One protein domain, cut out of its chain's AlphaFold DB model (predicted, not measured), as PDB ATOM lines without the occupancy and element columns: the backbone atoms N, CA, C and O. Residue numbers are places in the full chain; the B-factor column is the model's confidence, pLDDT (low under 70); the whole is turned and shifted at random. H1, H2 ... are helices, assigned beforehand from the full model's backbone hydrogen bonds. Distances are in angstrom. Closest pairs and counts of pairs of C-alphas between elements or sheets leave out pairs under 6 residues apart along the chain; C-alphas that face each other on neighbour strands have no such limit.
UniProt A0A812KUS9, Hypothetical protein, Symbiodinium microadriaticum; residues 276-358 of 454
ATOM      1  N   THR A 276     347.205 216.177 235.785       84.88
ATOM      2  CA  THR A 276     347.520 217.615 235.810       84.88
ATOM      3  C   THR A 276     347.305 218.246 234.440       84.88
ATOM      4  O   THR A 276     346.602 219.250 234.330       84.88
ATOM      5  N   PHE A 277     347.822 217.614 233.383       86.06
ATOM      6  CA  PHE A 277     347.630 218.084 232.016       86.06
ATOM      7  C   PHE A 277     346.148 218.135 231.614       86.06
ATOM      8  O   PHE A 277     345.684 219.162 231.122       86.06
ATOM      9  N   LEU A 278     345.367 217.084 231.885       84.50
ATOM     10  CA  LEU A 278     343.925 217.075 231.597       84.50
ATOM     11  C   LEU A 278     343.176 218.177 232.354       84.50
ATOM     12  O   LEU A 278     342.276 218.816 231.802       84.50
ATOM     13  N   ARG A 279     343.573 218.447 233.602       85.31
ATOM     14  CA  ARG A 279     343.007 219.538 234.400       85.31
ATOM     15  C   ARG A 279     343.366 220.907 233.828       85.31
ATOM     16  O   ARG A 279     342.524 221.803 233.861       85.31
ATOM     17  N   TRP A 280     344.574 221.076 233.295       91.06
ATOM     18  CA  TRP A 280     344.948 222.286 232.564       91.06
ATOM     19  C   TRP A 280     344.115 222.448 231.299       91.06
ATOM     20  O   TRP A 280     343.532 223.511 231.131       91.06
ATOM     21  N   LEU A 281     343.947 221.404 230.480       87.75
ATOM     22  CA  LEU A 281     343.102 221.465 229.279       87.75
ATOM     23  C   LEU A 281     341.649 221.840 229.588       87.75
ATOM     24  O   LEU A 281     341.025 222.564 228.825       87.75
ATOM     25  N   ALA A 282     341.094 221.368 230.707       86.00
ATOM     26  CA  ALA A 282     339.737 221.725 231.120       86.00
ATOM     27  C   ALA A 282     339.587 223.202 231.523       86.00
ATOM     28  O   ALA A 282     338.477 223.733 231.495       86.00
ATOM     29  N   LYS A 283     340.686 223.849 231.925       86.56
ATOM     30  CA  LYS A 283     340.739 225.259 232.335       86.56
ATOM     31  C   LYS A 283     341.230 226.178 231.212       86.56
ATOM     32  O   LYS A 283     340.947 227.373 231.254       86.56
ATOM     33  N   PHE A 284     341.987 225.642 230.259       83.75
ATOM     34  CA  PHE A 284     342.567 226.375 229.143       83.75
ATOM     35  C   PHE A 284     341.479 226.679 228.111       83.75
ATOM     36  O   PHE A 284     340.799 225.778 227.617       83.75
ATOM     37  N   GLY A 285     341.275 227.963 227.821       74.31
ATOM     38  CA  GLY A 285     340.278 228.393 226.844       74.31
ATOM     39  C   GLY A 285     340.583 227.840 225.450       74.31
ATOM     40  O   GLY A 285     341.740 227.747 225.056       74.31
ATOM     41  N   GLY A 286     339.543 227.480 224.695       74.06
ATOM     42  CA  GLY A 286     339.680 227.082 223.288       74.06
ATOM     43  C   GLY A 286     339.978 225.602 223.027       74.06
ATOM     44  O   GLY A 286     340.127 225.229 221.869       74.06
ATOM     45  N   VAL A 287     340.013 224.743 224.055       83.62
ATOM     46  CA  VAL A 287     340.160 223.287 223.870       83.62
ATOM     47  C   VAL A 287     338.788 222.611 223.810       83.62
ATOM     48  O   VAL A 287     337.982 222.705 224.745       83.62
ATOM     49  N   SER A 288     338.518 221.903 222.713       83.56
ATOM     50  CA  SER A 288     337.238 221.222 222.504       83.56
ATOM     51  C   SER A 288     337.025 220.081 223.519       83.56
ATOM     52  O   SER A 288     337.945 219.607 224.194       83.56
ATOM     53  N   LEU A 289     335.774 219.643 223.688       80.25
ATOM     54  CA  LEU A 289     335.466 218.451 224.492       80.25
ATOM     55  C   LEU A 289     336.042 217.176 223.855       80.25
ATOM     56  O   LEU A 289     336.449 216.265 224.572       80.25
ATOM     57  N   GLU A 290     336.105 217.139 222.528       81.25
ATOM     58  CA  GLU A 290     336.672 216.043 221.742       81.25
ATOM     59  C   GLU A 290     338.178 215.896 221.995       81.25
ATOM     60  O   GLU A 290     338.639 214.823 222.374       81.25
ATOM     61  N   ASP A 291     338.929 216.994 221.956       81.56
ATOM     62  CA  ASP A 291     340.374 217.013 222.222       81.56
ATOM     63  C   ASP A 291     340.691 216.516 223.631       81.56
ATOM     64  O   ASP A 291     341.617 215.732 223.848       81.56
ATOM     65  N   ARG A 292     339.876 216.938 224.605       82.56
ATOM     66  CA  ARG A 292     339.991 216.496 225.999       82.56
ATOM     67  C   ARG A 292     339.702 215.006 226.152       82.56
ATOM     68  O   ARG A 292     340.373 214.346 226.944       82.56
ATOM     69  N   ARG A 293     338.746 214.464 225.393       80.00
ATOM     70  CA  ARG A 293     338.450 213.024 225.367       80.00
ATOM     71  C   ARG A 293     339.606 212.225 224.780       80.00
ATOM     72  O   ARG A 293     340.023 211.244 225.398       80.00
ATOM     73  N   ILE A 294     340.169 212.670 223.654       78.06
ATOM     74  CA  ILE A 294     341.318 212.010 223.018       78.06
ATOM     75  C   ILE A 294     342.535 212.056 223.956       78.06
ATOM     76  O   ILE A 294     343.122 211.010 224.233       78.06
ATOM     77  N   ALA A 295     342.850 213.213 224.554       77.06
ATOM     78  CA  ALA A 295     343.920 213.344 225.553       77.06
ATOM     79  C   ALA A 295     343.682 212.466 226.799       77.06
ATOM     80  O   ALA A 295     344.615 211.927 227.402       77.06
ATOM     81  N   GLY A 296     342.417 212.306 227.193       74.62
ATOM     82  CA  GLY A 296     341.995 211.453 228.299       74.62
ATOM     83  C   GLY A 296     342.078 209.956 228.001       74.62
ATOM     84  O   GLY A 296     342.149 209.166 228.943       74.62
ATOM     85  N   HIS A 297     342.176 209.563 226.729       71.06
ATOM     86  CA  HIS A 297     341.932 208.204 226.232       71.06
ATOM     87  C   HIS A 297     340.479 207.717 226.432       71.06
ATOM     88  O   HIS A 297     340.227 206.516 226.511       71.06
ATOM     89  N   HIS A 298     339.513 208.637 226.480       72.44
ATOM     90  CA  HIS A 298     338.078 208.340 226.550       72.44
ATOM     91  C   HIS A 298     337.461 208.401 225.151       72.44
ATOM     92  O   HIS A 298     336.765 209.350 224.803       72.44
ATOM     93  N   LEU A 299     337.772 207.398 224.332       65.25
ATOM     94  CA  LEU A 299     337.233 207.270 222.979       65.25
ATOM     95  C   LEU A 299     335.948 206.450 223.000       65.25
ATOM     96  O   LEU A 299     335.920 205.362 223.588       65.25
ATOM     97  N   ASP A 300     334.925 206.937 222.301       61.75
ATOM     98  CA  ASP A 300     333.701 206.179 222.062       61.75
ATOM     99  C   ASP A 300     334.039 204.862 221.343       61.75
ATOM    100  O   ASP A 300     334.972 204.791 220.536       61.75
ATOM    101  N   ALA A 301     333.296 203.790 221.633       53.81
ATOM    102  CA  ALA A 301     333.618 202.443 221.152       53.81
ATOM    103  C   ALA A 301     333.743 202.349 219.613       53.81
ATOM    104  O   ALA A 301     334.537 201.549 219.118       53.81
ATOM    105  N   GLY A 302     333.022 203.199 218.868       56.97
ATOM    106  CA  GLY A 302     333.093 203.306 217.405       56.97
ATOM    107  C   GLY A 302     334.207 204.213 216.855       56.97
ATOM    108  O   GLY A 302     334.516 204.136 215.673       56.97
ATOM    109  N   ALA A 303     334.846 205.037 217.693       53.22
ATOM    110  CA  ALA A 303     335.863 206.022 217.297       53.22
ATOM    111  C   ALA A 303     337.310 205.564 217.581       53.22
ATOM    112  O   ALA A 303     338.256 206.340 217.448       53.22
ATOM    113  N   ARG A 304     337.514 204.294 217.962       51.59
ATOM    114  CA  ARG A 304     338.856 203.730 218.201       51.59
ATOM    115  C   ARG A 304     339.640 203.453 216.914       51.59
ATOM    116  O   ARG A 304     340.859 203.552 216.943       51.59
ATOM    117  N   SER A 305     338.972 203.129 215.800       46.66
ATOM    118  CA  SER A 305     339.647 202.784 214.535       46.66
ATOM    119  C   SER A 305     340.265 203.976 213.778       46.66
ATOM    120  O   SER A 305     341.348 203.789 213.228       46.66
ATOM    121  N   PRO A 306     339.680 205.195 213.762       43.91
ATOM    122  CA  PRO A 306     340.292 206.365 213.121       43.91
ATOM    123  C   PRO A 306     341.647 206.760 213.728       43.91
ATOM    124  O   PRO A 306     342.572 207.110 213.000       43.91
ATOM    125  N   LEU A 307     341.803 206.621 215.049       48.66
ATOM    126  CA  LEU A 307     343.057 206.910 215.761       48.66
ATOM    127  C   LEU A 307     344.143 205.850 215.558       48.66
ATOM    128  O   LEU A 307     345.325 206.143 215.734       48.66
ATOM    129  N   THR A 308     343.772 204.639 215.132       42.09
ATOM    130  CA  THR A 308     344.735 203.626 214.676       42.09
ATOM    131  C   THR A 308     345.486 204.095 213.423       42.09
ATOM    132  O   THR A 308     346.609 203.652 213.191       42.09
ATOM    133  N   TYR A 309     344.907 205.030 212.654       42.72
ATOM    134  CA  TYR A 309     345.483 205.573 211.419       42.72
ATOM    135  C   TYR A 309     345.948 207.038 211.523       42.72
ATOM    136  O   TYR A 309     346.707 207.477 210.662       42.72
ATOM    137  N   SER A 310     345.584 207.789 212.571       47.44
ATOM    138  CA  SER A 310     346.000 209.190 212.749       47.44
ATOM    139  C   SER A 310     347.027 209.375 213.875       47.44
ATOM    140  O   SER A 310     346.756 209.950 214.930       47.44
ATOM    141  N   ARG A 311     348.283 208.968 213.626       55.03
ATOM    142  CA  ARG A 311     349.429 209.434 214.446       55.03
ATOM    143  C   ARG A 311     349.458 210.970 214.564       55.03
ATOM    144  O   ARG A 311     349.861 211.490 215.602       55.03
ATOM    145  N   ASP A 312     348.944 211.673 213.555       60.78
ATOM    146  CA  ASP A 312     348.833 213.134 213.515       60.78
ATOM    147  C   ASP A 312     347.856 213.730 214.536       60.78
ATOM    148  O   ASP A 312     348.049 214.864 214.976       60.78
ATOM    149  N   GLU A 313     346.853 212.980 214.995       65.50
ATOM    150  CA  GLU A 313     345.919 213.484 216.008       65.50
ATOM    151  C   GLU A 313     346.620 213.657 217.365       65.50
ATOM    152  O   GLU A 313     346.395 214.630 218.089       65.50
ATOM    153  N   LEU A 314     347.567 212.762 217.677       71.94
ATOM    154  CA  LEU A 314     348.451 212.912 218.835       71.94
ATOM    155  C   LEU A 314     349.419 214.086 218.648       71.94
ATOM    156  O   LEU A 314     349.660 214.817 219.607       71.94
ATOM    157  N   CYS A 315     349.931 214.319 217.434       74.00
ATOM    158  CA  CYS A 315     350.753 215.496 217.130       74.00
ATOM    159  C   CYS A 315     349.982 216.800 217.391       74.00
ATOM    160  O   CYS A 315     350.515 217.729 218.001       74.00
ATOM    161  N   ARG A 316     348.703 216.854 217.005       79.06
ATOM    162  CA  ARG A 316     347.821 217.994 217.284       79.06
ATOM    163  C   ARG A 316     347.639 218.224 218.788       79.06
ATOM    164  O   ARG A 316     347.746 219.361 219.245       79.06
ATOM    165  N   LEU A 317     347.439 217.166 219.576       82.12
ATOM    166  CA  LEU A 317     347.372 217.277 221.040       82.12
ATOM    167  C   LEU A 317     348.699 217.723 221.665       82.12
ATOM    168  O   LEU A 317     348.686 218.495 222.623       82.12
ATOM    169  N   MET A 318     349.840 217.280 221.127       84.00
ATOM    170  CA  MET A 318     351.156 217.747 221.578       84.00
ATOM    171  C   MET A 318     351.341 219.246 221.329       84.00
ATOM    172  O   MET A 318     351.852 219.942 222.204       84.00
ATOM    173  N   LYS A 319     350.856 219.767 220.194       86.62
ATOM    174  CA  LYS A 319     350.829 221.213 219.932       86.62
ATOM    175  C   LYS A 319     349.989 221.961 220.970       86.62
ATOM    176  O   LYS A 319     350.463 222.944 221.531       86.62
ATOM    177  N   ILE A 320     348.781 221.477 221.275       88.69
ATOM    178  CA  ILE A 320     347.926 222.085 222.312       88.69
ATOM    179  C   ILE A 320     348.641 222.078 223.669       88.69
ATOM    180  O   ILE A 320     348.607 223.073 224.387       88.69
ATOM    181  N   PHE A 321     349.318 220.981 224.022       88.69
ATOM    182  CA  PHE A 321     350.090 220.917 225.261       88.69
ATOM    183  C   PHE A 321     351.214 221.954 225.303       88.69
ATOM    184  O   PHE A 321     351.388 222.634 226.314       88.69
ATOM    185  N   GLU A 322     351.952 222.112 224.206       91.25
ATOM    186  CA  GLU A 322     353.000 223.123 224.096       91.25
ATOM    187  C   GLU A 322     352.437 224.545 224.240       91.25
ATOM    188  O   GLU A 322     353.004 225.362 224.968       91.25
ATOM    189  N   ASP A 323     351.300 224.833 223.603       90.56
ATOM    190  CA  ASP A 323     350.631 226.134 223.674       90.56
ATOM    191  C   ASP A 323     350.156 226.444 225.109       90.56
ATOM    192  O   ASP A 323     350.369 227.556 225.604       90.56
ATOM    193  N   VAL A 324     349.618 225.448 225.828       90.38
ATOM    194  CA  VAL A 324     349.286 225.558 227.263       90.38
ATOM    195  C   VAL A 324     350.532 225.900 228.080       90.38
ATOM    196  O   VAL A 324     350.513 226.850 228.861       90.38
ATOM    197  N   LEU A 325     351.635 225.164 227.902       91.06
ATOM    198  CA  LEU A 325     352.881 225.402 228.641       91.06
ATOM    199  C   LEU A 325     353.473 226.788 228.354       91.06
ATOM    200  O   LEU A 325     353.973 227.445 229.272       91.06
ATOM    201  N   LYS A 326     353.406 227.251 227.100       91.88
ATOM    202  CA  LYS A 326     353.828 228.604 226.706       91.88
ATOM    203  C   LYS A 326     352.985 229.670 227.398       91.88
ATOM    204  O   LYS A 326     353.555 230.626 227.916       91.88
ATOM    205  N   ALA A 327     351.667 229.491 227.459       87.81
ATOM    206  CA  ALA A 327     350.771 230.426 228.136       87.81
ATOM    207  C   ALA A 327     351.005 230.470 229.657       87.81
ATOM    208  O   ALA A 327     351.033 231.553 230.241       87.81
ATOM    209  N   ILE A 328     351.261 229.316 230.291       90.06
ATOM    210  CA  ILE A 328     351.658 229.251 231.710       90.06
ATOM    211  C   ILE A 328     352.957 230.024 231.928       90.06
ATOM    212  O   ILE A 328     353.037 230.876 232.810       90.06
ATOM    213  N   ARG A 329     353.973 229.773 231.094       90.62
ATOM    214  CA  ARG A 329     355.279 230.438 231.206       90.62
ATOM    215  C   ARG A 329     355.198 231.946 230.962       90.62
ATOM    216  O   ARG A 329     355.920 232.697 231.607       90.62
ATOM    217  N   ALA A 330     354.331 232.382 230.051       90.25
ATOM    218  CA  ALA A 330     354.074 233.793 229.785       90.25
ATOM    219  C   ALA A 330     353.208 234.464 230.870       90.25
ATOM    220  O   ALA A 330     353.034 235.679 230.842       90.25
ATOM    221  N   GLY A 331     352.643 233.693 231.806       86.25
ATOM    222  CA  GLY A 331     351.742 234.185 232.847       86.25
ATOM    223  C   GLY A 331     350.351 234.582 232.345       86.25
ATOM    224  O   GLY A 331     349.557 235.071 233.146       86.25
ATOM    225  N   THR A 332     350.052 234.359 231.060       86.88
ATOM    226  CA  THR A 332     348.747 234.631 230.428       86.88
ATOM    227  C   THR A 332     347.712 233.551 230.726       86.88
ATOM    228  O   THR A 332     346.526 233.737 230.471       86.88
ATOM    229  N   PHE A 333     348.147 232.412 231.267       87.12
ATOM    230  CA  PHE A 333     347.269 231.377 231.786       87.12
ATOM    231  C   PHE A 333     347.756 230.902 233.154       87.12
ATOM    232  O   PHE A 333     348.832 230.319 233.273       87.12
ATOM    233  N   ARG A 334     346.937 231.116 234.187       87.56
ATOM    234  CA  ARG A 334     347.218 230.704 235.567       87.56
ATOM    235  C   ARG A 334     346.279 229.567 235.976       87.56
ATOM    236  O   ARG A 334     345.155 229.799 236.434       87.56
ATOM    237  N   PRO A 335     346.680 228.299 235.769       86.44
ATOM    238  CA  PRO A 335     345.804 227.164 236.033       86.44
ATOM    239  C   PRO A 335     345.486 226.984 237.519       86.44
ATOM    240  O   PRO A 335     344.461 226.373 237.831       86.44
ATOM    241  N   ASP A 336     346.316 227.501 238.420       84.50
ATOM    242  CA  ASP A 336     346.179 227.296 239.865       84.50
ATOM    243  C   ASP A 336     345.356 228.382 240.566       84.50
ATOM    244  O   ASP A 336     344.934 228.184 241.703       84.50
ATOM    245  N   ASP A 337     345.014 229.463 239.860       82.25
ATOM    246  CA  ASP A 337     344.128 230.505 240.373       82.25
ATOM    247  C   ASP A 337     342.753 229.931 240.758       82.25
ATOM    248  O   ASP A 337     342.295 228.897 240.251       82.25
ATOM    249  N   SER A 338     342.030 230.596 241.657       83.12
ATOM    250  CA  SER A 338     340.671 230.157 241.981       83.12
ATOM    251  C   SER A 338     339.751 230.278 240.752       83.12
ATOM    252  O   SER A 338     340.003 231.039 239.812       83.12
ATOM    253  N   ARG A 339     338.642 229.522 240.730       79.31
ATOM    254  CA  ARG A 339     337.639 229.631 239.650       79.31
ATOM    255  C   ARG A 339     337.113 231.067 239.526       79.31
ATOM    256  O   ARG A 339     336.891 231.527 238.413       79.31
ATOM    257  N   VAL A 340     336.969 231.764 240.656       80.38
ATOM    258  CA  VAL A 340     336.526 233.163 240.728       80.38
ATOM    259  C   VAL A 340     337.558 234.104 240.106       80.38
ATOM    260  O   VAL A 340     337.176 234.952 239.307       80.38
ATOM    261  N   MET A 341     338.850 233.914 240.395       78.00
ATOM    262  CA  MET A 341     339.927 234.737 239.826       78.00
ATOM    263  C   MET A 341     340.012 234.579 238.305       78.00
ATOM    264  O   MET A 341     339.981 235.572 237.584       78.00
ATOM    265  N   ARG A 342     339.968 233.339 237.794       79.25
ATOM    266  CA  ARG A 342     339.932 233.102 236.340       79.25
ATOM    267  C   ARG A 342     338.692 233.700 235.667       79.25
ATOM    268  O   ARG A 342     338.785 234.208 234.556       79.25
ATOM    269  N   LEU A 343     337.526 233.650 236.321       78.88
ATOM    270  CA  LEU A 343     336.302 234.277 235.805       78.88
ATOM    271  C   LEU A 343     336.393 235.806 235.793       78.88
ATOM    272  O   LEU A 343     335.874 236.433 234.871       78.88
ATOM    273  N   ALA A 344     337.029 236.405 236.799       76.38
ATOM    274  CA  ALA A 344     337.253 237.844 236.856       76.38
ATOM    275  C   ALA A 344     338.185 238.308 235.732       76.38
ATOM    276  O   ALA A 344     337.863 239.270 235.038       76.38
ATOM    277  N   GLU A 345     339.261 237.562 235.479       74.62
ATOM    278  CA  GLU A 345     340.191 237.827 234.380       74.62
ATOM    279  C   GLU A 345     339.509 237.694 233.008       74.62
ATOM    280  O   GLU A 345     339.613 238.599 232.182       74.62
ATOM    281  N   MET A 346     338.690 236.654 232.793       72.06
ATOM    282  CA  MET A 346     337.874 236.515 231.572       72.06
ATOM    283  C   MET A 346     336.881 237.669 231.367       72.06
ATOM    284  O   MET A 346     336.515 237.971 230.233       72.06
ATOM    285  N   ARG A 347     336.424 238.306 232.451       76.00
ATOM    286  CA  ARG A 347     335.532 239.476 232.415       76.00
ATOM    287  C   ARG A 347     336.285 240.812 232.403       76.00
ATOM    288  O   ARG A 347     335.636 241.851 232.480       76.00
ATOM    289  N   GLY A 348     337.622 240.811 232.361       65.94
ATOM    290  CA  GLY A 348     338.439 242.029 232.425       65.94
ATOM    291  C   GLY A 348     338.290 242.810 233.739       65.94
ATOM    292  O   GLY A 348     338.452 244.027 233.758       65.94
ATOM    293  N   SER A 349     337.919 242.135 234.828       54.69
ATOM    294  CA  SER A 349     337.632 242.740 236.133       54.69
ATOM    295  C   SER A 349     338.808 242.543 237.095       54.69
ATOM    296  O   SER A 349     339.259 241.417 237.291       54.69
ATOM    297  N   VAL A 350     339.283 243.613 237.743       52.53
ATOM    298  CA  VAL A 350     340.342 243.531 238.767       52.53
ATOM    299  C   VAL A 350     339.706 243.232 240.125       52.53
ATOM    300  O   VAL A 350     339.078 244.103 240.723       52.53
ATOM    301  N   LEU A 351     339.857 242.002 240.620       53.94
ATOM    302  CA  LEU A 351     339.538 241.663 242.009       53.94
ATOM    303  C   LEU A 351     340.796 241.835 242.864       53.94
ATOM    304  O   LEU A 351     341.840 241.264 242.562       53.94
ATOM    305  N   GLN A 352     340.701 242.638 243.924       49.62
ATOM    306  CA  GLN A 352     341.792 242.836 244.873       49.62
ATOM    307  C   GLN A 352     341.846 241.644 245.835       49.62
ATOM    308  O   GLN A 352     340.844 241.294 246.462       49.62
ATOM    309  N   GLU A 353     343.011 241.012 245.934       46.75
ATOM    310  CA  GLU A 353     343.237 239.832 246.762       46.75
ATOM    311  C   GLU A 353     343.153 240.220 248.247       46.75
ATOM    312  O   GLU A 353     344.072 240.808 248.814       46.75
ATOM    313  N   LYS A 354     342.025 239.922 248.901       39.81
ATOM    314  CA  LYS A 354     342.030 239.767 250.357       39.81
ATOM    315  C   LYS A 354     342.607 238.387 250.630       39.81
ATOM    316  O   LYS A 354     342.024 237.401 250.187       39.81
ATOM    317  N   VAL A 355     343.741 238.345 251.328       41.25
ATOM    318  CA  VAL A 355     344.358 237.114 251.838       41.25
ATOM    319  C   VAL A 355     343.348 236.444 252.769       41.25
ATOM    320  O   VAL A 355     343.251 236.771 253.947       41.25
ATOM    321  N   LEU A 356     342.524 235.569 252.205       40.34
ATOM    322  CA  LEU A 356     341.743 234.599 252.951       40.34
ATOM    323  C   LEU A 356     342.694 233.443 253.238       40.34
ATOM    324  O   LEU A 356     343.326 232.915 252.319       40.34
ATOM    325  N   GLU A 357     342.848 233.118 254.519       40.12
ATOM    326  CA  GLU A 357     343.586 231.944 254.976       40.12
ATOM    327  C   GLU A 357     343.162 230.723 254.153       40.12
ATOM    328  O   GLU A 357     341.984 230.547 253.843       40.12
ATOM    329  N   LYS A 358     344.150 229.924 253.735       34.28
ATOM    330  CA  LYS A 358     343.964 228.716 252.925       34.28
ATOM    331  C   LYS A 358     342.908 227.815 253.575       34.28
ATOM    332  O   LYS A 358     343.225 227.070 254.499       34.28
TER     333      LYS A 358
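What this domain is: This is residues 276 to 358 of the 454 residues of the protein "Hypothetical protein" of Symbiodinium microadriaticum (UniProt A0A812KUS9). The long helix H4 is a spine along a loose rod, with the short helical hairpin of H1 and H2 set crosswise on one side of it. H3 sits near one end and H5 toward the other, where a tail without a named element, residues 347 to 358, follows. The 83 printed residues hold five named helices, H1 to H5 in chain order, and no named strand: all helix, radius of gyration of the C-alphas 16.2 A, spans 51 by 25 by 23 A.

Where its parts are: Find C-alpha 311 at (349.429, 209.434, 214.446); from there H4 runs 27.5 A to C-alpha 329 at (355.279, 230.438, 231.206). H1 is residues 276 to 283, H2 289 to 296, H3 304 to 309 and H5 339 to 346.

How they stand to each other: H4 only just touches H1, with 3 pairs of C-alphas within 8 A, through residues 321 to 324 alone; the closest C-alphas, Trp 280 and Val 324, are 7.6 A apart, and the lines are about perpendicular at 79 degrees. H1 and H2 touch as a hairpin, opposite ways at a shallow tilt of 6 degrees, closest at the C-alphas of Leu 281 and Arg 292, 6.7 A. H2 and H4 are close but not clearly touching, the C-alphas of Ala 295 and Leu 317 being closest at 6.9 A. H4 and H5 are apart. Every O i to N i+4 pair is within hydrogen-bond range in H1, H2, H4 and H5; H3 has 0 of 2, and 2 of 3 O i to N i+3 pairs.

The domain as a whole: The C-alphas farthest apart, of Tyr 309 and Lys 354, are 51.9 A apart. The printed part has no cut and no long link. Look for pLDDT under 70 at residues 299 to 313 and 348 to 358.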